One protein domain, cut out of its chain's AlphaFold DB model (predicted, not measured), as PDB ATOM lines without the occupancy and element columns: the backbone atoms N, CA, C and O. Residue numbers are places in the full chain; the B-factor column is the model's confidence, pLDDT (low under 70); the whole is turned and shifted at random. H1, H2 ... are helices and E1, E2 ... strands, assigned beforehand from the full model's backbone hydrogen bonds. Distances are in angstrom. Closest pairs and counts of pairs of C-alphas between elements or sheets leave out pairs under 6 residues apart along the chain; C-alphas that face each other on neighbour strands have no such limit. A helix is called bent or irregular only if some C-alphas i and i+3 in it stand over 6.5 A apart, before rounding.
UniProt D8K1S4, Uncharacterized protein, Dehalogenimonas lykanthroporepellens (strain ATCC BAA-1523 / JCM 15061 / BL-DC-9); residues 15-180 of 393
ATOM      1  N   TYR A  15     135.412 173.534 165.222       60.50
ATOM      2  CA  TYR A  15     136.628 172.730 165.295       60.50
ATOM      3  C   TYR A  15     137.843 173.587 165.675       60.50
ATOM      4  O   TYR A  15     138.642 173.174 166.513       60.50
ATOM      5  N   ARG A  16     137.945 174.803 165.118       66.81
ATOM      6  CA  ARG A  16     138.981 175.782 165.475       66.81
ATOM      7  C   ARG A  16     138.881 176.169 166.949       66.81
ATOM      8  O   ARG A  16     139.888 176.132 167.645       66.81
ATOM      9  N   ASP A  17     137.676 176.430 167.438       70.81
ATOM     10  CA  ASP A  17     137.416 176.782 168.835       70.81
ATOM     11  C   ASP A  17     137.864 175.680 169.794       70.81
ATOM     12  O   ASP A  17     138.610 175.933 170.738       70.81
ATOM     13  N   LYS A  18     137.508 174.426 169.490       70.75
ATOM     14  CA  LYS A  18     137.963 173.251 170.249       70.75
ATOM     15  C   LYS A  18     139.478 173.095 170.236       70.75
ATOM     16  O   LYS A  18     140.063 172.747 171.258       70.75
ATOM     17  N   GLN A  19     140.127 173.353 169.101       72.00
ATOM     18  CA  GLN A  19     141.587 173.321 169.016       72.00
ATOM     19  C   GLN A  19     142.237 174.438 169.835       72.00
ATOM     20  O   GLN A  19     143.231 174.180 170.507       72.00
ATOM     21  N   LEU A  20     141.693 175.657 169.796       73.44
ATOM     22  CA  LEU A  20     142.204 176.788 170.571       73.44
ATOM     23  C   LEU A  20     142.033 176.549 172.076       73.44
ATOM     24  O   LEU A  20     142.984 176.750 172.827       73.44
ATOM     25  N   LEU A  21     140.888 176.013 172.509       74.19
ATOM     26  CA  LEU A  21     140.672 175.599 173.899       74.19
ATOM     27  C   LEU A  21     141.644 174.500 174.328       74.19
ATOM     28  O   LEU A  21     142.305 174.635 175.355       74.19
ATOM     29  N   ALA A  22     141.804 173.453 173.513       78.00
ATOM     30  CA  ALA A  22     142.745 172.380 173.810       78.00
ATOM     31  C   ALA A  22     144.190 172.899 173.925       78.00
ATOM     32  O   ALA A  22     144.916 172.484 174.827       78.00
ATOM     33  N   LYS A  23     144.598 173.844 173.063       74.81
ATOM     34  CA  LYS A  23     145.910 174.508 173.149       74.81
ATOM     35  C   LYS A  23     146.058 175.363 174.410       74.81
ATOM     36  O   LYS A  23     147.139 175.395 174.986       74.81
ATOM     37  N   ALA A  24     144.977 175.978 174.883       72.50
ATOM     38  CA  ALA A  24     144.941 176.693 176.159       72.50
ATOM     39  C   ALA A  24     144.915 175.769 177.395       72.50
ATOM     40  O   ALA A  24     144.930 176.261 178.527       72.50
ATOM     41  N   GLY A  25     144.863 174.445 177.195       79.50
ATOM     42  CA  GLY A  25     144.714 173.454 178.262       79.50
ATOM     43  C   GLY A  25     143.307 173.406 178.862       79.50
ATOM     44  O   GLY A  25     143.151 172.975 180.002       79.50
ATOM     45  N   LEU A  26     142.302 173.870 178.118       79.62
ATOM     46  CA  LEU A  26     140.916 174.013 178.553       79.62
ATOM     47  C   LEU A  26     140.002 173.011 177.839       79.62
ATOM     48  O   LEU A  26     140.205 172.653 176.677       79.62
ATOM     49  N   ARG A  27     138.961 172.575 178.544       81.06
ATOM     50  CA  ARG A  27     137.871 171.732 178.036       81.06
ATOM     51  C   ARG A  27     136.585 172.545 177.963       81.06
ATOM     52  O   ARG A  27     136.416 173.519 178.689       81.06
ATOM     53  N   GLU A  28     135.632 172.093 177.149       74.12
ATOM     54  CA  GLU A  28     134.299 172.719 177.075       74.12
ATOM     55  C   GLU A  28     133.606 172.757 178.448       74.12
ATOM     56  O   GLU A  28     133.009 173.767 178.806       74.12
ATOM     57  N   SER A  29     133.789 171.718 179.270       78.06
ATOM     58  CA  SER A  29     133.255 171.671 180.637       78.06
ATOM     59  C   SER A  29     133.744 172.817 181.523       78.06
ATOM     60  O   SER A  29     133.016 173.260 182.405       78.06
ATOM     61  N   ASP A  30     134.970 173.301 181.300       79.50
ATOM     62  CA  ASP A  30     135.561 174.360 182.121       79.50
ATOM     63  C   ASP A  30     134.883 175.715 181.810       79.50
ATOM     64  O   ASP A  30     134.714 176.562 182.687       79.50
ATOM     65  N   VAL A  31     134.415 175.892 180.569       73.81
ATOM     66  CA  VAL A  31     133.625 177.053 180.127       73.81
ATOM     67  C   VAL A  31     132.212 176.989 180.707       73.81
ATOM     68  O   VAL A  31     131.708 177.986 181.223       73.81
ATOM     69  N   GLU A  32     131.571 175.819 180.660       76.75
ATOM     70  CA  GLU A  32     130.232 175.603 181.226       76.75
ATOM     71  C   GLU A  32     130.203 175.834 182.746       76.75
ATOM     72  O   GLU A  32     129.285 176.476 183.273       76.75
ATOM     73  N   GLU A  33     131.230 175.363 183.456       81.00
ATOM     74  CA  GLU A  33     131.405 175.590 184.892       81.00
ATOM     75  C   GLU A  33     131.593 177.083 185.203       81.00
ATOM     76  O   GLU A  33     130.965 177.620 186.126       81.00
ATOM     77  N   TRP A  34     132.395 177.784 184.397       80.81
ATOM     78  CA  TRP A  34     132.596 179.224 184.534       80.81
ATOM     79  C   TRP A  34     131.312 180.023 184.281       80.81
ATOM     80  O   TRP A  34     130.985 180.908 185.079       80.81
ATOM     81  N   LEU A  35     130.556 179.694 183.229       71.12
ATOM     82  CA  LEU A  35     129.270 180.328 182.911       71.12
ATOM     83  C   LEU A  35     128.255 180.132 184.044       71.12
ATOM     84  O   LEU A  35     127.543 181.066 184.422       71.12
ATOM     85  N   SER A  36     128.224 178.933 184.627       73.94
ATOM     86  CA  SER A  36     127.353 178.611 185.761       73.94
ATOM     87  C   SER A  36     127.715 179.442 186.999       73.94
ATOM     88  O   SER A  36     126.834 180.005 187.658       73.94
ATOM     89  N   SER A  37     129.015 179.581 187.269       75.00
ATOM     90  CA  SER A  37     129.558 180.264 188.450       75.00
ATOM     91  C   SER A  37     129.475 181.793 188.375       75.00
ATOM     92  O   SER A  37     129.282 182.446 189.396       75.00
ATOM     93  N   ASN A  38     129.573 182.375 187.177       65.50
ATOM     94  CA  ASN A  38     129.549 183.831 186.967       65.50
ATOM     95  C   ASN A  38     128.175 184.356 186.539       65.50
ATOM     96  O   ASN A  38     128.008 185.530 186.204       65.50
ATOM     97  N   SER A  39     127.153 183.503 186.614       56.47
ATOM     98  CA  SER A  39     125.784 183.848 186.252       56.47
ATOM     99  C   SER A  39     125.194 184.991 187.095       56.47
ATOM    100  O   SER A  39     124.220 185.601 186.674       56.47
ATOM    101  N   SER A  40     125.731 185.347 188.261       56.19
ATOM    102  CA  SER A  40     125.232 186.479 189.061       56.19
ATOM    103  C   SER A  40     125.851 187.840 188.718       56.19
ATOM    104  O   SER A  40     125.377 188.846 189.245       56.19
ATOM    105  N   ASP A  41     126.882 187.896 187.868       55.31
ATOM    106  CA  ASP A  41     127.574 189.149 187.558       55.31
ATOM    107  C   ASP A  41     126.768 190.020 186.578       55.31
ATOM    108  O   ASP A  41     126.203 189.550 185.586       55.31
ATOM    109  N   SER A  42     126.682 191.318 186.866       50.50
ATOM    110  CA  SER A  42     125.851 192.262 186.107       50.50
ATOM    111  C   SER A  42     126.372 192.504 184.685       50.50
ATOM    112  O   SER A  42     125.571 192.750 183.781       50.50
ATOM    113  N   SER A  43     127.680 192.336 184.459       48.81
ATOM    114  CA  SER A  43     128.327 192.372 183.138       48.81
ATOM    115  C   SER A  43     127.967 191.168 182.256       48.81
ATOM    116  O   SER A  43     127.949 191.289 181.037       48.81
ATOM    117  N   MET A  44     127.609 190.028 182.861       49.41
ATOM    118  CA  MET A  44     127.163 188.797 182.187       49.41
ATOM    119  C   MET A  44     125.649 188.788 181.910       49.41
ATOM    120  O   MET A  44     125.115 187.859 181.304       49.41
ATOM    121  N   SER A  45     124.908 189.810 182.349       46.34
ATOM    122  CA  SER A  45     123.450 189.866 182.170       46.34
ATOM    123  C   SER A  45     123.013 190.017 180.702       46.34
ATOM    124  O   SER A  45     121.923 189.563 180.349       46.34
ATOM    125  N   SER A  46     123.873 190.575 179.840       46.22
ATOM    126  CA  SER A  46     123.700 190.645 178.378       46.22
ATOM    127  C   SER A  46     123.881 189.285 177.692       46.22
ATOM    128  O   SER A  46     123.226 189.010 176.689       46.22
ATOM    129  N   VAL A  47     124.712 188.417 178.274       48.41
ATOM    130  CA  VAL A  47     125.021 187.065 177.787       48.41
ATOM    131  C   VAL A  47     123.860 186.082 178.037       48.41
ATOM    132  O   VAL A  47     123.644 185.129 177.302       48.41
ATOM    133  N   LYS A  48     123.010 186.335 179.036       48.66
ATOM    134  CA  LYS A  48     121.920 185.417 179.424       48.66
ATOM    135  C   LYS A  48     120.737 185.305 178.454       48.66
ATOM    136  O   LYS A  48     119.846 184.496 178.704       48.66
ATOM    137  N   ARG A  49     120.637 186.156 177.427       43.31
ATOM    138  CA  ARG A  49     119.390 186.326 176.650       43.31
ATOM    139  C   ARG A  49     119.315 185.581 175.322       43.31
ATOM    140  O   ARG A  49     118.295 185.708 174.650       43.31
ATOM    141  N   TYR A  50     120.325 184.806 174.958       44.88
ATOM    142  CA  TYR A  50     120.360 184.151 173.658       44.88
ATOM    143  C   TYR A  50     120.392 182.630 173.829       44.88
ATOM    144  O   TYR A  50     121.323 182.080 174.409       44.88
ATOM    145  N   ASP A  51     119.365 181.948 173.314       42.06
ATOM    146  CA  ASP A  51     119.469 180.541 172.919       42.06
ATOM    147  C   ASP A  51     120.528 180.483 171.818       42.06
ATOM    148  O   ASP A  51     120.254 180.839 170.675       42.06
ATOM    149  N   TYR A  52     121.770 180.180 172.189       50.97
ATOM    150  CA  TYR A  52     122.922 180.543 171.376       50.97
ATOM    151  C   TYR A  52     123.078 179.665 170.117       50.97
ATOM    152  O   TYR A  52     123.362 178.469 170.231       50.97
ATOM    153  N   PRO A  53     122.955 180.236 168.900       52.00
ATOM    154  CA  PRO A  53     123.472 179.614 167.684       52.00
ATOM    155  C   PRO A  53     124.999 179.464 167.787       52.00
ATOM    156  O   PRO A  53     125.645 180.172 168.562       52.00
ATOM    157  N   LYS A  54     125.598 178.569 166.990       52.22
ATOM    158  CA  LYS A  54     127.050 178.281 167.014       52.22
ATOM    159  C   LYS A  54     127.933 179.539 166.973       52.22
ATOM    160  O   LYS A  54     128.931 179.580 167.681       52.22
ATOM    161  N   ASP A  55     127.520 180.575 166.246       52.38
ATOM    162  CA  ASP A  55     128.279 181.826 166.070       52.38
ATOM    163  C   ASP A  55     128.388 182.667 167.349       52.38
ATOM    164  O   ASP A  55     129.203 183.577 167.456       52.38
ATOM    165  N   SER A  56     127.596 182.345 168.371       64.69
ATOM    166  CA  SER A  56     127.694 182.994 169.675       64.69
ATOM    167  C   SER A  56     128.634 182.294 170.650       64.69
ATOM    168  O   SER A  56     129.018 182.882 171.661       64.69
ATOM    169  N   TYR A  57     129.018 181.047 170.365       72.56
ATOM    170  CA  TYR A  57     129.910 180.288 171.233       72.56
ATOM    171  C   TYR A  57     131.334 180.848 171.183       72.56
ATOM    172  O   TYR A  57     131.924 181.087 172.231       72.56
ATOM    173  N   SER A  58     131.855 181.189 170.001       75.81
ATOM    174  CA  SER A  58     133.180 181.814 169.859       75.81
ATOM    175  C   SER A  58     133.262 183.167 170.582       75.81
ATOM    176  O   SER A  58     134.247 183.450 171.266       75.81
ATOM    177  N   ALA A  59     132.193 183.973 170.519       75.12
ATOM    178  CA  ALA A  59     132.084 185.228 171.264       75.12
ATOM    179  C   ALA A  59     132.165 184.997 172.784       75.12
ATOM    180  O   ALA A  59     132.921 185.671 173.484       75.12
ATOM    181  N   LEU A  60     131.415 184.014 173.292       75.56
ATOM    182  CA  LEU A  60     131.426 183.623 174.705       75.56
ATOM    183  C   LEU A  60     132.802 183.143 175.162       75.56
ATOM    184  O   LEU A  60     133.283 183.550 176.219       75.56
ATOM    185  N   LEU A  61     133.442 182.297 174.356       80.56
ATOM    186  CA  LEU A  61     134.783 181.801 174.634       80.56
ATOM    187  C   LEU A  61     135.812 182.932 174.653       80.56
ATOM    188  O   LEU A  61     136.696 182.939 175.506       80.56
ATOM    189  N   SER A  62     135.688 183.909 173.753       82.62
ATOM    190  CA  SER A  62     136.544 185.096 173.745       82.62
ATOM    191  C   SER A  62     136.428 185.893 175.051       82.62
ATOM    192  O   SER A  62     137.445 186.281 175.637       82.62
ATOM    193  N   VAL A  63     135.207 186.066 175.569       81.31
ATOM    194  CA  VAL A  63     134.973 186.706 176.874       81.31
ATOM    195  C   VAL A  63     135.591 185.876 177.999       81.31
ATOM    196  O   VAL A  63     136.381 186.398 178.783       81.31
ATOM    197  N   PHE A  64     135.324 184.569 178.047       83.88
ATOM    198  CA  PHE A  64     135.916 183.663 179.038       83.88
ATOM    199  C   PHE A  64     137.453 183.752 179.075       83.88
ATOM    200  O   PHE A  64     138.058 183.896 180.140       83.88
ATOM    201  N   LEU A  65     138.096 183.744 177.908       86.19
ATOM    202  CA  LEU A  65     139.549 183.862 177.797       86.19
ATOM    203  C   LEU A  65     140.060 185.254 178.194       86.19
ATOM    204  O   LEU A  65     141.130 185.355 178.793       86.19
ATOM    205  N   SER A  66     139.285 186.314 177.952       85.81
ATOM    206  CA  SER A  66     139.596 187.670 178.427       85.81
ATOM    207  C   SER A  66     139.581 187.764 179.959       85.81
ATOM    208  O   SER A  66     140.425 188.444 180.549       85.81
ATOM    209  N   TYR A  67     138.685 187.034 180.632       85.25
ATOM    210  CA  TYR A  67     138.735 186.872 182.089       85.25
ATOM    211  C   TYR A  67     139.977 186.098 182.536       85.25
ATOM    212  O   TYR A  67     140.629 186.498 183.503       85.25
ATOM    213  N   GLY A  68     140.348 185.036 181.816       86.00
ATOM    214  CA  GLY A  68     141.591 184.308 182.067       86.00
ATOM    215  C   GLY A  68     142.834 185.194 181.934       86.00
ATOM    216  O   GLY A  68     143.688 185.170 182.815       86.00
ATOM    217  N   PHE A  69     142.898 186.061 180.915       89.69
ATOM    218  CA  PHE A  69     143.955 187.072 180.782       89.69
ATOM    219  C   PHE A  69     144.047 187.965 182.027       89.69
ATOM    220  O   PHE A  69     145.123 188.085 182.615       89.69
ATOM    221  N   LYS A  70     142.923 188.548 182.472       88.31
ATOM    222  CA  LYS A  70     142.881 189.397 183.677       88.31
ATOM    223  C   LYS A  70     143.336 188.636 184.926       88.31
ATOM    224  O   LYS A  70     144.061 189.193 185.746       88.31
ATOM    225  N   HIS A  71     142.924 187.374 185.061       88.69
ATOM    226  CA  HIS A  71     143.320 186.515 186.172       88.69
ATOM    227  C   HIS A  71     144.833 186.272 186.187       88.69
ATOM    228  O   HIS A  71     145.476 186.601 187.179       88.69
ATOM    229  N   PHE A  72     145.411 185.775 185.088       88.81
ATOM    230  CA  PHE A  72     146.838 185.440 185.029       88.81
ATOM    231  C   PHE A  72     147.747 186.667 185.099       88.81
ATOM    232  O   PHE A  72     148.795 186.620 185.741       88.81
ATOM    233  N   LYS A  73     147.307 187.803 184.543       88.94
ATOM    234  CA  LYS A  73     147.956 189.103 184.759       88.94
ATOM    235  C   LYS A  73     148.023 189.455 186.249       88.94
ATOM    236  O   LYS A  73     149.044 189.951 186.705       88.94
ATOM    237  N   GLY A  74     146.955 189.199 187.009       85.62
ATOM    238  CA  GLY A  74     146.903 189.453 188.453       85.62
ATOM    239  C   GLY A  74     147.699 188.463 189.311       85.62
ATOM    240  O   GLY A  74     147.953 188.756 190.477       85.62
ATOM    241  N   THR A  75     148.086 187.308 188.761       88.69
ATOM    242  CA  THR A  75     148.935 186.309 189.431       88.69
ATOM    243  C   THR A  75     150.395 186.361 188.976       88.69
ATOM    244  O   THR A  75     151.140 185.433 189.276       88.69
ATOM    245  N   ASP A  76     150.787 187.394 188.223       85.75
ATOM    246  CA  ASP A  76     152.117 187.551 187.616       85.75
ATOM    247  C   ASP A  76     152.531 186.407 186.657       85.75
ATOM    248  O   ASP A  76     153.708 186.248 186.334       85.75
ATOM    249  N   ASP A  77     151.570 185.623 186.148       90.00
ATOM    250  CA  ASP A  77     151.802 184.587 185.127       90.00
ATOM    251  C   ASP A  77     151.601 185.196 183.731       90.00
ATOM    252  O   ASP A  77     150.611 184.967 183.030       90.00
ATOM    253  N   TYR A  78     152.532 186.075 183.363       91.50
ATOM    254  CA  TYR A  78     152.391 186.937 182.192       91.50
ATOM    255  C   TYR A  78     152.442 186.177 180.857       91.50
ATOM    256  O   TYR A  78     151.734 186.552 179.921       91.50
ATOM    257  N   GLU A  79     153.201 185.080 180.769       90.50
ATOM    258  CA  GLU A  79     153.219 184.208 179.581       90.50
ATOM    259  C   GLU A  79     151.832 183.622 179.319       90.50
ATOM    260  O   GLU A  79     151.301 183.696 178.206       90.50
ATOM    261  N   LYS A  80     151.200 183.097 180.373       90.38
ATOM    262  CA  LYS A  80     149.857 182.540 180.280       90.38
ATOM    263  C   LYS A  80     148.812 183.621 180.039       90.38
ATOM    264  O   LYS A  80     147.874 183.387 179.277       90.38
ATOM    265  N   ALA A  81     148.990 184.812 180.610       91.69
ATOM    266  CA  ALA A  81     148.135 185.956 180.322       91.69
ATOM    267  C   ALA A  81     148.139 186.279 178.816       91.69
ATOM    268  O   ALA A  81     147.076 186.282 178.191       91.69
ATOM    269  N   ILE A  82     149.314 186.471 178.205       92.94
ATOM    270  CA  ILE A  82     149.428 186.778 176.769       92.94
ATOM    271  C   ILE A  82     148.874 185.651 175.893       92.94
ATOM    272  O   ILE A  82     148.181 185.920 174.912       92.94
ATOM    273  N   MET A  83     149.089 184.390 176.272       91.69
ATOM    274  CA  MET A  83     148.489 183.253 175.576       91.69
ATOM    275  C   MET A  83     146.950 183.321 175.586       91.69
ATOM    276  O   MET A  83     146.323 183.234 174.530       91.69
ATOM    277  N   TYR A  84     146.331 183.540 176.750       90.19
ATOM    278  CA  TYR A  84     144.871 183.673 176.868       90.19
ATOM    279  C   TYR A  84     144.339 184.868 176.074       90.19
ATOM    280  O   TYR A  84     143.326 184.746 175.386       90.19
ATOM    281  N   PHE A  85     145.053 185.995 176.107       91.25
ATOM    282  CA  PHE A  85     144.724 187.166 175.301       91.25
ATOM    283  C   PHE A  85     144.757 186.855 173.796       91.25
ATOM    284  O   PHE A  85     143.818 187.191 173.076       91.25
ATOM    285  N   SER A  86     145.788 186.149 173.321       90.12
ATOM    286  CA  SER A  86     145.906 185.773 171.907       90.12
ATOM    287  C   SER A  86     144.749 184.892 171.426       90.12
ATOM    288  O   SER A  86     144.207 185.108 170.339       90.12
ATOM    289  N   TYR A  87     144.302 183.945 172.255       87.88
ATOM    290  CA  TYR A  87     143.155 183.097 171.939       87.88
ATOM    291  C   TYR A  87     141.836 183.868 172.002       87.88
ATOM    292  O   TYR A  87     140.967 183.643 171.160       87.88
ATOM    293  N   ALA A  88     141.703 184.815 172.935       86.38
ATOM    294  CA  ALA A  88     140.546 185.700 172.999       86.38
ATOM    295  C   ALA A  88     140.400 186.528 171.710       86.38
ATOM    296  O   ALA A  88     139.302 186.577 171.154       86.38
ATOM    297  N   ILE A  89     141.497 187.105 171.200       85.06
ATOM    298  CA  ILE A  89     141.526 187.823 169.913       85.06
ATOM    299  C   ILE A  89     141.138 186.888 168.760       85.06
ATOM    300  O   ILE A  89     140.242 187.216 167.986       85.06
ATOM    301  N   ALA A  90     141.757 185.708 168.666       82.56
ATOM    302  CA  ALA A  90     141.501 184.772 167.569       82.56
ATOM    303  C   ALA A  90     140.035 184.307 167.495       82.56
ATOM    304  O   ALA A  90     139.496 184.151 166.400       82.56
ATOM    305  N   LEU A  91     139.388 184.097 168.645       79.44
ATOM    306  CA  LEU A  91     137.966 183.743 168.715       79.44
ATOM    307  C   LEU A  91     137.046 184.939 168.468       79.44
ATOM    308  O   LEU A  91     135.968 184.770 167.906       79.44
ATOM    309  N   ARG A  92     137.473 186.148 168.854       77.38
ATOM    310  CA  ARG A  92     136.714 187.379 168.609       77.38
ATOM    311  C   ARG A  92     136.620 187.692 167.122       77.38
ATOM    312  O   ARG A  92     135.526 187.961 166.651       77.38
ATOM    313  N   VAL A  93     137.742 187.623 166.401       73.00
ATOM    314  CA  VAL A  93     137.791 187.869 164.946       73.00
ATOM    315  C   VAL A  93     136.919 186.877 164.175       73.00
ATOM    316  O   VAL A  93     136.364 187.215 163.139       73.00
ATOM    317  N   GLY A  94     136.762 185.655 164.687       67.31
ATOM    318  CA  GLY A  94     135.890 184.643 164.092       67.31
ATOM    319  C   GLY A  94     134.400 184.776 164.426       67.31
ATOM    320  O   GLY A  94     133.652 183.868 164.078       67.31
ATOM    321  N   SER A  95     133.969 185.832 165.127       69.56
ATOM    322  CA  SER A  95     132.610 185.975 165.661       69.56
ATOM    323  C   SER A  95     131.937 187.272 165.205       69.56
ATOM    324  O   SER A  95     132.417 188.357 165.521       69.56
ATOM    325  N   ASP A  96     130.722 187.163 164.667       63.66
ATOM    326  CA  ASP A  96     129.906 188.308 164.230       63.66
ATOM    327  C   ASP A  96     129.132 189.009 165.371       63.66
ATOM    328  O   ASP A  96     128.411 189.980 165.143       63.66
ATOM    329  N   ILE A  97     129.220 188.512 166.614       64.06
ATOM    330  CA  ILE A  97     128.384 188.973 167.737       64.06
ATOM    331  C   ILE A  97     129.202 189.735 168.772       64.06
ATOM    332  O   ILE A  97     130.102 189.170 169.385       64.06
ATOM    333  N   CYS A  98     128.839 190.987 169.062       62.09
ATOM    334  CA  CYS A  98     129.431 191.788 170.137       62.09
ATOM    335  C   CYS A  98     128.803 191.493 171.506       62.09
ATOM    336  O   CYS A  98     127.618 191.750 171.718       62.09
ATOM    337  N   LEU A  99     129.598 190.999 172.464       58.88
ATOM    338  CA  LEU A  99     129.148 190.766 173.848       58.88
ATOM    339  C   LEU A  99     129.529 191.897 174.826       58.88
ATOM    340  O   LEU A  99     129.262 191.787 176.021       58.88
ATOM    341  N   GLY A 100     130.094 193.005 174.335       52.62
ATOM    342  CA  GLY A 100     130.291 194.240 175.105       52.62
ATOM    343  C   GLY A 100     131.522 194.301 176.023       52.62
ATOM    344  O   GLY A 100     131.804 195.373 176.555       52.62
ATOM    345  N   GLU A 101     132.296 193.220 176.193       60.06
ATOM    346  CA  GLU A 101     133.651 193.329 176.755       60.06
ATOM    347  C   GLU A 101     134.650 193.706 175.656       60.06
ATOM    348  O   GLU A 101     134.907 192.939 174.728       60.06
ATOM    349  N   VAL A 102     135.229 194.902 175.777       61.00
ATOM    350  CA  VAL A 102     136.300 195.366 174.891       61.00
ATOM    351  C   VAL A 102     137.584 194.624 175.250       61.00
ATOM    352  O   VAL A 102     138.068 194.719 176.383       61.00
ATOM    353  N   ILE A 103     138.163 193.915 174.278       71.62
ATOM    354  CA  ILE A 103     139.509 193.357 174.409       71.62
ATOM    355  C   ILE A 103     140.493 194.529 174.477       71.62
ATOM    356  O   ILE A 103     140.746 195.218 173.490       71.62
ATOM    357  N   LYS A 104     141.027 194.796 175.670       81.69
ATOM    358  CA  LYS A 104     141.881 195.961 175.916       81.69
ATOM    359  C   LYS A 104     143.309 195.704 175.448       81.69
ATOM    360  O   LYS A 104     144.142 195.233 176.218       81.69
ATOM    361  N   GLN A 105     143.593 196.046 174.196       84.81
ATOM    362  CA  GLN A 105     144.902 195.785 173.596       84.81
ATOM    363  C   GLN A 105     146.050 196.492 174.328       84.81
ATOM    364  O   GLN A 105     147.069 195.855 174.567       84.81
ATOM    365  N   GLN A 106     145.873 197.743 174.781       90.25
ATOM    366  CA  GLN A 106     146.915 198.449 175.542       90.25
ATOM    367  C   GLN A 106     147.303 197.699 176.825       90.25
ATOM    368  O   GLN A 106     148.479 197.588 177.139       90.25
ATOM    369  N   GLU A 107     146.342 197.101 177.535       90.19
ATOM    370  CA  GLU A 107     146.663 196.332 178.742       90.19
ATOM    371  C   GLU A 107     147.496 195.079 178.443       90.19
ATOM    372  O   GLU A 107     148.257 194.642 179.306       90.19
ATOM    373  N   ALA A 108     147.324 194.477 177.265       91.19
ATOM    374  CA  ALA A 108     148.131 193.348 176.818       91.19
ATOM    375  C   ALA A 108     149.508 193.798 176.315       91.19
ATOM    376  O   ALA A 108     150.492 193.110 176.567       91.19
ATOM    377  N   VAL A 109     149.593 194.969 175.678       93.25
ATOM    378  CA  VAL A 109     150.866 195.618 175.333       93.25
ATOM    379  C   VAL A 109     151.681 195.880 176.593       93.25
ATOM    380  O   VAL A 109     152.835 195.476 176.647       93.25
ATOM    381  N   ASP A 110     151.081 196.434 177.647       93.38
ATOM    382  CA  ASP A 110     151.778 196.684 178.914       93.38
ATOM    383  C   ASP A 110     152.353 195.389 179.521       93.38
ATOM    384  O   ASP A 110     153.482 195.366 180.016       93.38
ATOM    385  N   VAL A 111     151.597 194.286 179.447       93.19
ATOM    386  CA  VAL A 111     152.063 192.956 179.880       93.19
ATOM    387  C   VAL A 111     153.205 192.455 178.990       93.19
ATOM    388  O   VAL A 111     154.188 191.921 179.498       93.19
ATOM    389  N   MET A 112     153.108 192.637 177.673       95.75
ATOM    390  CA  MET A 112     154.150 192.221 176.739       95.75
ATOM    391  C   MET A 112     155.445 193.020 176.933       95.75
ATOM    392  O   MET A 112     156.531 192.443 176.963       95.75
ATOM    393  N   GLU A 113     155.350 194.332 177.143       94.56
ATOM    394  CA  GLU A 113     156.492 195.189 177.469       94.56
ATOM    395  C   GLU A 113     157.160 194.756 178.780       94.56
ATOM    396  O   GLU A 113     158.389 194.768 178.882       94.56
ATOM    397  N   TYR A 114     156.373 194.304 179.763       93.25
ATOM    398  CA  TYR A 114     156.904 193.725 180.995       93.25
ATOM    399  C   TYR A 114     157.666 192.413 180.742       93.25
ATOM    400  O   TYR A 114     158.777 192.247 181.241       93.25
ATOM    401  N   ILE A 115     157.123 191.511 179.913       93.00
ATOM    402  CA  ILE A 115     157.793 190.261 179.505       93.00
ATOM    403  C   ILE A 115     159.114 190.543 178.773       93.00
ATOM    404  O   ILE A 115     160.108 189.843 178.974       93.00
ATOM    405  N   LEU A 116     159.140 191.563 177.911       92.06
ATOM    406  CA  LEU A 116     160.321 191.947 177.132       92.06
ATOM    407  C   LEU A 116     161.393 192.672 177.962       92.06
ATOM    408  O   LEU A 116     162.532 192.815 177.493       92.06
ATOM    409  N   ALA A 117     161.053 193.128 179.170       90.44
ATOM    410  CA  ALA A 117     161.943 193.907 180.011       90.44
ATOM    411  C   ALA A 117     163.193 193.105 180.438       90.44
ATOM    412  O   ALA A 117     163.131 191.894 180.682       90.44
ATOM    413  N   PRO A 118     164.363 193.759 180.567       85.31
ATOM    414  CA  PRO A 118     165.564 193.095 181.057       85.31
ATOM    415  C   PRO A 118     165.352 192.499 182.453       85.31
ATOM    416  O   PRO A 118     164.942 193.198 183.376       85.31
ATOM    417  N   GLY A 119     165.695 191.222 182.623       82.06
ATOM    418  CA  GLY A 119     165.621 190.533 183.915       82.06
ATOM    419  C   GLY A 119     164.320 189.771 184.168       82.06
ATOM    420  O   GLY A 119     164.267 189.024 185.143       82.06
ATOM    421  N   PHE A 120     163.316 189.883 183.294       87.50
ATOM    422  CA  PHE A 120     162.178 188.971 183.321       87.50
ATOM    423  C   PHE A 120     162.592 187.590 182.785       87.50
ATOM    424  O   PHE A 120     163.274 187.481 181.762       87.50
ATOM    425  N   SER A 121     162.219 186.530 183.504       88.12
ATOM    426  CA  SER A 121     162.538 185.151 183.129       88.12
ATOM    427  C   SER A 121     161.340 184.522 182.436       88.12
ATOM    428  O   SER A 121     160.346 184.227 183.089       88.12
ATOM    429  N   VAL A 122     161.472 184.275 181.136       90.44
ATOM    430  CA  VAL A 122     160.457 183.595 180.324       90.44
ATOM    431  C   VAL A 122     160.747 182.099 180.287       90.44
ATOM    432  O   VAL A 122     161.876 181.687 180.015       90.44
ATOM    433  N   SER A 123     159.727 181.289 180.556       89.81
ATOM    434  CA  SER A 123     159.787 179.832 180.524       89.81
ATOM    435  C   SER A 123     159.870 179.291 179.094       89.81
ATOM    436  O   SER A 123     160.641 178.365 178.838       89.81
ATOM    437  N   SER A 124     159.140 179.898 178.151       90.38
ATOM    438  CA  SER A 124     159.216 179.563 176.729       90.38
ATOM    439  C   SER A 124     158.980 180.771 175.824       90.38
ATOM    440  O   SER A 124     157.856 181.235 175.630       90.38
ATOM    441  N   TRP A 125     160.052 181.238 175.180       92.88
ATOM    442  CA  TRP A 125     159.951 182.272 174.149       92.88
ATOM    443  C   TRP A 125     159.153 181.810 172.922       92.88
ATOM    444  O   TRP A 125     158.598 182.654 172.225       92.88
ATOM    445  N   GLU A 126     159.049 180.497 172.677       90.88
ATOM    446  CA  GLU A 126     158.227 179.930 171.597       90.88
ATOM    447  C   GLU A 126     156.743 180.218 171.826       90.88
ATOM    448  O   GLU A 126     156.057 180.662 170.909       90.88
ATOM    449  N   ILE A 127     156.259 180.050 173.062       89.69
ATOM    450  CA  ILE A 127     154.862 180.343 173.420       89.69
ATOM    451  C   ILE A 127     154.567 181.836 173.254       89.69
ATOM    452  O   ILE A 127     153.520 182.208 172.725       89.69
ATOM    453  N   VAL A 128     155.499 182.694 173.676       93.12
ATOM    454  CA  VAL A 128     155.359 184.149 173.538       93.12
ATOM    455  C   VAL A 128     155.325 184.552 172.061       93.12
ATOM    456  O   VAL A 128     154.429 185.290 171.653       93.12
ATOM    457  N   ALA A 129     156.247 184.034 171.243       92.62
ATOM    458  CA  ALA A 129     156.277 184.300 169.806       92.62
ATOM    459  C   ALA A 129     154.993 183.819 169.108       92.62
ATOM    460  O   ALA A 129     154.437 184.552 168.289       92.62
ATOM    461  N   ASP A 130     154.480 182.644 169.483       89.31
ATOM    462  CA  ASP A 130     153.219 182.089 168.982       89.31
ATOM    463  C   ASP A 130     152.017 182.959 169.310       89.31
ATOM    464  O   ASP A 130     151.177 183.209 168.444       89.31
ATOM    465  N   ALA A 131     151.936 183.428 170.552       91.12
ATOM    466  CA  ALA A 131     150.857 184.296 170.984       91.12
ATOM    467  C   ALA A 131     150.907 185.645 170.252       91.12
ATOM    468  O   ALA A 131     149.883 186.094 169.740       91.12
ATOM    469  N   CYS A 132     152.090 186.260 170.122       93.50
ATOM    470  CA  CYS A 132     152.260 187.498 169.356       93.50
ATOM    471  C   CYS A 132     151.901 187.318 167.875       93.50
ATOM    472  O   CYS A 132     151.203 188.160 167.313       93.50
ATOM    473  N   ALA A 133     152.341 186.218 167.252       88.94
ATOM    474  CA  ALA A 133     152.002 185.890 165.871       88.94
ATOM    475  C   ALA A 133     150.491 185.721 165.694       88.94
ATOM    476  O   ALA A 133     149.910 186.316 164.796       88.94
ATOM    477  N   LEU A 134     149.839 184.982 166.596       86.75
ATOM    478  CA  LEU A 134     148.400 184.766 166.534       86.75
ATOM    479  C   LEU A 134     147.620 186.082 166.654       86.75
ATOM    480  O   LEU A 134     146.633 186.259 165.946       86.75
ATOM    481  N   ILE A 135     148.050 187.007 167.516       89.75
ATOM    482  CA  ILE A 135     147.412 188.326 167.623       89.75
ATOM    483  C   ILE A 135     147.580 189.098 166.312       89.75
ATOM    484  O   ILE A 135     146.583 189.546 165.753       89.75
ATOM    485  N   HIS A 136     148.811 189.213 165.807       89.62
ATOM    486  CA  HIS A 136     149.113 189.916 164.557       89.62
ATOM    487  C   HIS A 136     148.305 189.366 163.372       89.62
ATOM    488  O   HIS A 136     147.565 190.119 162.743       89.62
ATOM    489  N   ASP A 137     148.366 188.053 163.133       84.44
ATOM    490  CA  ASP A 137     147.700 187.403 162.002       84.44
ATOM    491  C   ASP A 137     146.176 187.614 162.044       84.44
ATOM    492  O   ASP A 137     145.540 187.844 161.016       84.44
ATOM    493  N   ASN A 138     145.568 187.556 163.240       83.06
ATOM    494  CA  ASN A 138     144.130 187.784 163.370       83.06
ATOM    495  C   ASN A 138     143.781 189.271 163.228       83.06
ATOM    496  O   ASN A 138     142.775 189.564 162.590       83.06
ATOM    497  N   LEU A 139     144.608 190.200 163.726       81.75
ATOM    498  CA  LEU A 139     144.393 191.638 163.536       81.75
ATOM    499  C   LEU A 139     144.483 192.060 162.061       81.75
ATOM    500  O   LEU A 139     143.678 192.873 161.613       81.75
ATOM    501  N   GLU A 140     145.414 191.491 161.287       76.19
ATOM    502  CA  GLU A 140     145.505 191.753 159.842       76.19
ATOM    503  C   GLU A 140     144.317 191.190 159.055       76.19
ATOM    504  O   GLU A 140     143.949 191.737 158.016       76.19
ATOM    505  N   SER A 141     143.717 190.102 159.543       68.88
ATOM    506  CA  SER A 141     142.602 189.426 158.873       68.88
ATOM    507  C   SER A 141     141.231 190.076 159.098       68.88
ATOM    508  O   SER A 141     140.264 189.680 158.445       68.88
ATOM    509  N   ILE A 142     141.129 191.064 159.996       68.19
ATOM    510  CA  ILE A 142     139.885 191.801 160.247       68.19
ATOM    511  C   ILE A 142     139.563 192.662 159.021       68.19
ATOM    512  O   ILE A 142     140.265 193.627 158.714       68.19
ATOM    513  N   SER A 143     138.478 192.326 158.319       56.22
ATOM    514  CA  SER A 143     137.794 193.274 157.434       56.22
ATOM    515  C   SER A 143     137.189 194.392 158.275       56.22
ATOM    516  O   SER A 143     136.711 194.066 159.357       56.22
ATOM    517  N   ASP A 144     137.165 195.635 157.780       53.53
ATOM    518  CA  ASP A 144     136.604 196.848 158.412       53.53
ATOM    519  C   ASP A 144     135.251 196.602 159.123       53.53
ATOM    520  O   ASP A 144     134.174 196.867 158.591       53.53
ATOM    521  N   THR A 145     135.299 196.048 160.330       50.00
ATOM    522  CA  THR A 145     134.157 195.665 161.160       50.00
ATOM    523  C   THR A 145     134.348 196.353 162.501       50.00
ATOM    524  O   THR A 145     135.453 196.415 163.034       50.00
ATOM    525  N   GLU A 146     133.270 196.937 163.019       50.44
ATOM    526  CA  GLU A 146     133.288 198.034 164.000       50.44
ATOM    527  C   GLU A 146     133.803 197.664 165.414       50.44
ATOM    528  O   GLU A 146     133.861 198.524 166.289       50.44
ATOM    529  N   ASP A 147     134.192 196.409 165.660       53.75
ATOM    530  CA  ASP A 147     134.308 195.838 167.012       53.75
ATOM    531  C   ASP A 147     135.735 195.531 167.498       53.75
ATOM    532  O   ASP A 147     135.963 195.388 168.703       53.75
ATOM    533  N   ILE A 148     136.700 195.399 166.589       58.19
ATOM    534  CA  ILE A 148     138.126 195.362 166.920       58.19
ATOM    535  C   ILE A 148     138.775 196.393 166.020       58.19
ATOM    536  O   ILE A 148     138.885 196.192 164.812       58.19
ATOM    537  N   ASP A 149     139.189 197.501 166.617       59.62
ATOM    538  CA  ASP A 149     139.828 198.566 165.869       59.62
ATOM    539  C   ASP A 149     141.209 198.083 165.400       59.62
ATOM    540  O   ASP A 149     142.164 197.967 166.174       59.62
ATOM    541  N   ARG A 150     141.281 197.696 164.124       61.12
ATOM    542  CA  ARG A 150     142.524 197.342 163.434       61.12
ATOM    543  C   ARG A 150     143.493 198.525 163.428       61.12
ATOM    544  O   ARG A 150     144.704 198.317 163.517       61.12
ATOM    545  N   ASP A 151     142.942 199.733 163.373       66.94
ATOM    546  CA  ASP A 151     143.674 200.993 163.376       66.94
ATOM    547  C   ASP A 151     143.930 201.493 164.806       66.94
ATOM    548  O   ASP A 151     144.404 202.616 164.998       66.94
ATOM    549  N   LEU A 152     143.686 200.652 165.825       78.19
ATOM    550  CA  LEU A 152     143.994 200.990 167.204       78.19
ATOM    551  C   LEU A 152     145.492 201.228 167.358       78.19
ATOM    552  O   LEU A 152     146.333 200.340 167.182       78.19
ATOM    553  N   GLU A 153     145.808 202.445 167.759       86.69
ATOM    554  CA  GLU A 153     147.142 202.824 168.168       86.69
ATOM    555  C   GLU A 153     147.414 202.363 169.603       86.69
ATOM    556  O   GLU A 153     146.615 202.573 170.518       86.69
ATOM    557  N   VAL A 154     148.579 201.753 169.803       90.50
ATOM    558  CA  VAL A 154     149.093 201.353 171.114       90.50
ATOM    559  C   VAL A 154     150.439 202.015 171.364       90.50
ATOM    560  O   VAL A 154     151.202 202.281 170.430       90.50
ATOM    561  N   THR A 155     150.740 202.282 172.631       92.88
ATOM    562  CA  THR A 155     151.981 202.937 173.053       92.88
ATOM    563  C   THR A 155     152.880 201.942 173.782       92.88
ATOM    564  O   THR A 155     152.442 201.292 174.730       92.88
ATOM    565  N   ASP A 156     154.135 201.823 173.339       91.19
ATOM    566  CA  ASP A 156     155.139 200.964 173.977       91.19
ATOM    567  C   ASP A 156     155.774 201.619 175.223       91.19
ATOM    568  O   ASP A 156     155.531 202.788 175.541       91.19
ATOM    569  N   SER A 157     156.629 200.879 175.941       89.50
ATOM    570  CA  SER A 157     157.300 201.378 177.155       89.50
ATOM    571  C   SER A 157     158.259 202.551 176.907       89.50
ATOM    572  O   SER A 157     158.666 203.231 177.853       89.50
ATOM    573  N   GLN A 158     158.619 202.814 175.646       89.56
ATOM    574  CA  GLN A 158     159.451 203.947 175.235       89.56
ATOM    575  C   GLN A 158     158.615 205.183 174.874       89.56
ATOM    576  O   GLN A 158     159.178 206.217 174.509       89.56
ATOM    577  N   GLY A 159     157.286 205.097 174.983       89.56
ATOM    578  CA  GLY A 159     156.360 206.161 174.610       89.56
ATOM    579  C   GLY A 159     156.138 206.272 173.101       89.56
ATOM    580  O   GLY A 159     155.613 207.288 172.644       89.56
ATOM    581  N   LYS A 160     156.547 205.271 172.310       91.81
ATOM    582  CA  LYS A 160     156.312 205.255 170.866       91.81
ATOM    583  C   LYS A 160     154.929 204.674 170.582       91.81
ATOM    584  O   LYS A 160     154.638 203.539 170.950       91.81
ATOM    585  N   THR A 161     154.115 205.443 169.869       91.94
ATOM    586  CA  THR A 161     152.792 205.023 169.401       91.94
ATOM    587  C   THR A 161     152.869 204.454 167.986       91.94
ATOM    588  O   THR A 161     153.578 204.993 167.132       91.94
ATOM    589  N   GLN A 162     152.180 203.339 167.748       91.75
ATOM    590  CA  GLN A 162     152.092 202.660 166.452       91.75
ATOM    591  C   GLN A 162     150.835 201.783 166.397       91.75
ATOM    592  O   GLN A 162     150.243 201.497 167.439       91.75
ATOM    593  N   PHE A 163     150.439 201.334 165.205       89.75
ATOM    594  CA  PHE A 163     149.313 200.412 165.064       89.75
ATOM    595  C   PHE A 163     149.567 199.110 165.823       89.75
ATOM    596  O   PHE A 163     150.686 198.583 165.841       89.75
ATOM    597  N   ALA A 164     148.517 198.570 166.434       88.06
ATOM    598  CA  ALA A 164     148.618 197.353 167.220       88.06
ATOM    599  C   ALA A 164     149.152 196.167 166.412       88.06
ATOM    600  O   ALA A 164     150.003 195.432 166.909       88.06
ATOM    601  N   SER A 165     148.718 195.999 165.158       87.94
ATOM    602  CA  SER A 165     149.230 194.925 164.297       87.94
ATOM    603  C   SER A 165     150.755 195.005 164.128       87.94
ATOM    604  O   SER A 165     151.456 194.017 164.362       87.94
ATOM    605  N   ASP A 166     151.282 196.199 163.834       90.44
ATOM    606  CA  ASP A 166     152.723 196.440 163.688       90.44
ATOM    607  C   ASP A 166     153.473 196.196 165.005       90.44
ATOM    608  O   ASP A 166     154.589 195.662 165.024       90.44
ATOM    609  N   TYR A 167     152.861 196.571 166.134       93.75
ATOM    610  CA  TYR A 167     153.397 196.264 167.455       93.75
ATOM    611  C   TYR A 167     153.536 194.763 167.676       93.75
ATOM    612  O   TYR A 167     154.625 194.311 168.028       93.75
ATOM    613  N   TRP A 168     152.489 193.982 167.425       93.69
ATOM    614  CA  TRP A 168     152.525 192.540 167.654       93.69
ATOM    615  C   TRP A 168     153.480 191.817 166.698       93.69
ATOM    616  O   TRP A 168     154.174 190.892 167.124       93.69
ATOM    617  N   GLN A 169     153.630 192.294 165.459       93.12
ATOM    618  CA  GLN A 169     154.652 191.796 164.534       93.12
ATOM    619  C   GLN A 169     156.077 192.048 165.053       93.12
ATOM    620  O   GLN A 169     156.941 191.161 165.028       93.12
ATOM    621  N   LYS A 170     156.333 193.254 165.573       94.06
ATOM    622  CA  LYS A 170     157.614 193.598 166.201       94.06
ATOM    623  C   LYS A 170     157.842 192.780 167.474       94.06
ATOM    624  O   LYS A 170     158.943 192.269 167.663       94.06
ATOM    625  N   ALA A 171     156.827 192.620 168.322       94.69
ATOM    626  CA  ALA A 171     156.897 191.843 169.559       94.69
ATOM    627  C   ALA A 171     157.203 190.363 169.284       94.69
ATOM    628  O   ALA A 171     158.085 189.799 169.931       94.69
ATOM    629  N   LYS A 172     156.569 189.772 168.261       94.38
ATOM    630  CA  LYS A 172     156.901 188.437 167.741       94.38
ATOM    631  C   LYS A 172     158.376 188.351 167.357       94.38
ATOM    632  O   LYS A 172     159.085 187.480 167.849       94.38
ATOM    633  N   THR A 173     158.849 189.282 166.528       92.62
ATOM    634  CA  THR A 173     160.252 189.304 166.079       92.62
ATOM    635  C   THR A 173     161.212 189.411 167.267       92.62
ATOM    636  O   THR A 173     162.225 188.721 167.329       92.62
ATOM    637  N   LEU A 174     160.892 190.252 168.254       93.75
ATOM    638  CA  LEU A 174     161.692 190.372 169.470       93.75
ATOM    639  C   LEU A 174     161.698 189.065 170.272       93.75
ATOM    640  O   LEU A 174     162.777 188.639 170.680       93.75
ATOM    641  N   ALA A 175     160.555 188.402 170.450       92.81
ATOM    642  CA  ALA A 175     160.479 187.102 171.116       92.81
ATOM    643  C   ALA A 175     161.313 186.027 170.392       92.81
ATOM    644  O   ALA A 175     162.073 185.304 171.034       92.81
ATOM    645  N   GLU A 176     161.269 185.982 169.058       91.75
ATOM    646  CA  GLU A 176     162.104 185.093 168.236       91.75
ATOM    647  C   GLU A 176     163.605 185.342 168.452       91.75
ATOM    648  O   GLU A 176     164.373 184.398 168.632       91.75
ATOM    649  N   THR A 177     164.043 186.605 168.535       92.19
ATOM    650  CA  THR A 177     165.464 186.931 168.785       92.19
ATOM    651  C   THR A 177     165.967 186.547 170.179       92.19
ATOM    652  O   THR A 177     167.178 186.545 170.409       92.19
ATOM    653  N   LYS A 178     165.068 186.236 171.121       92.00
ATOM    654  CA  LYS A 178     165.424 185.770 172.469       92.00
ATOM    655  C   LYS A 178     165.652 184.259 172.537       92.00
ATOM    656  O   LYS A 178     166.213 183.787 173.526       92.00
ATOM    657  N   MET A 179     165.244 183.508 171.514       91.06
ATOM    658  CA  MET A 179     165.467 182.064 171.425       91.06
ATOM    659  C   MET A 179     166.939 181.748 171.133       91.06
ATOM    660  O   MET A 179     167.639 182.512 170.463       91.06
ATOM    661  N   ALA A 180     167.420 180.585 171.585       88.62
ATOM    662  CA  ALA A 180     168.718 180.090 171.129       88.62
ATOM    663  C   ALA A 180     168.670 179.796 169.613       88.62
ATOM    664  O   ALA A 180     167.628 179.364 169.122       88.62
TER     665      ALA A 180
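AT A GLANCE: This is residues 15 to 180 of the 393 residues of an uncharacterized protein of Dehalogenimonas lykanthroporepellens (strain ATCC BAA-1523 / JCM 15061 / BL-DC-9) (UniProt D8K1S4). Four helices, H4, H5, H6 and H7, stand as the corners of an up-and-down bundle, and H3 folds against H4 as a fifth helix, with H4 in the middle of the whole. H1 lies alongside H3 and H4, H2 stands across H3 toward one end of the long axis, and a tiny hairpin of strands, E1 and E2, sits beside the first residues of H5 and H7. The printed part has 166 residues with seven named helices and two named strands, in the order H1 H2 H3 H4 H5 H6 E1 E2 H7; the two strands are antiparallel, in the order E1 - E2, and the class is mostly helix. It is compact, with a radius of gyration of the C-alphas of 15.8 A, and the C-alphas span 47 by 33 by 30 A.

HOW THE PARTS SIT: Begin at H1, residues 15 to 23. H2, residues 28 to 37, is about perpendicular to it at 80 degrees and close but not clearly touching. H3, residues 55 to 74, only just touches H2, with 3 pairs of C-alphas within 8 A, made by residues 61 to 64 of H3 alone; look at the closest C-alphas, those of Val 31 and Phe 64, 7.1 A apart. H4, residues 78 to 93, is the hub, touching three helices. It makes a helical hairpin with H3: the C-alphas of Ser 62 and Ala 88 come closest, at 4.1 A, with a shallow tilt of 18 degrees, opposite ways. H1 is close to H4 but not clearly touching, with the C-alphas of Leu 20 and Tyr 87 closest at 6.5 A. H5, residues 105 to 116, makes a second helical hairpin with H4, which touches it with residues 78 to 85 alone; the closest C-alphas are those of Tyr 78 and Val 111, 6.5 A apart, and the shallow tilt of 34 degrees is only just short of steep. H6, residues 125 to 141, touches H4, closest at the C-alphas of Ser 86 and Ile 135, 5.2 A, the same way at a shallow tilt of 22 degrees. In the hairpin of E1, residues 153 to 155, and E2, residues 161 to 163, look for N 154 and O 162 at 2.9 A and N 162 and O 154 at 3.0 A, within hydrogen-bond range. H7, residues 164 to 177, touches H6, closest at the C-alphas of Ala 129 and Lys 172, 4.7 A, opposite ways at a shallow tilt of 25 degrees. H7 also touches H5, closest at the C-alphas of Gln 105 and Ala 164, 7.5 A; H4 and H7 are apart. H4, H5, H6 and H7 form an up-and-down bundle, each helix running against the one before it. Every O i to N i+4 pair is within hydrogen-bond range in H1, H2, H4, H5, H6 and H7, and 15 of 16 are in H3.

IN THESE COORDINATES: Find C-alpha 15 at (136.628, 172.730, 165.295), where H1 begins. H3, the longest helix, starts at C-alpha 55, (128.279, 181.826, 166.070), and runs 30.1 A; it is neither bent nor irregular, but only just: C-alphas 55 and 58 are 6.2 A apart. H4 runs 22.6 A, H6 24.2 A and H7 19.9 A, ending at C-alpha 177, (165.464, 186.931, 168.785).

THE WHOLE: The C-alphas of Arg 49 and Ala 180 are the two farthest apart, at 50.0 A. The printed part has no cut. The links H2 to H3, H4 to H5 and H6 to E1 are long; in the first, residues 38 to 54, the C-alphas lie 19 to 25 A from the mean of all C-alphas. The mean pLDDT of the printed part is 78.7, and residues 15 to 16, 38 to 56, 94 to 102 and 141 to 151 are under 70.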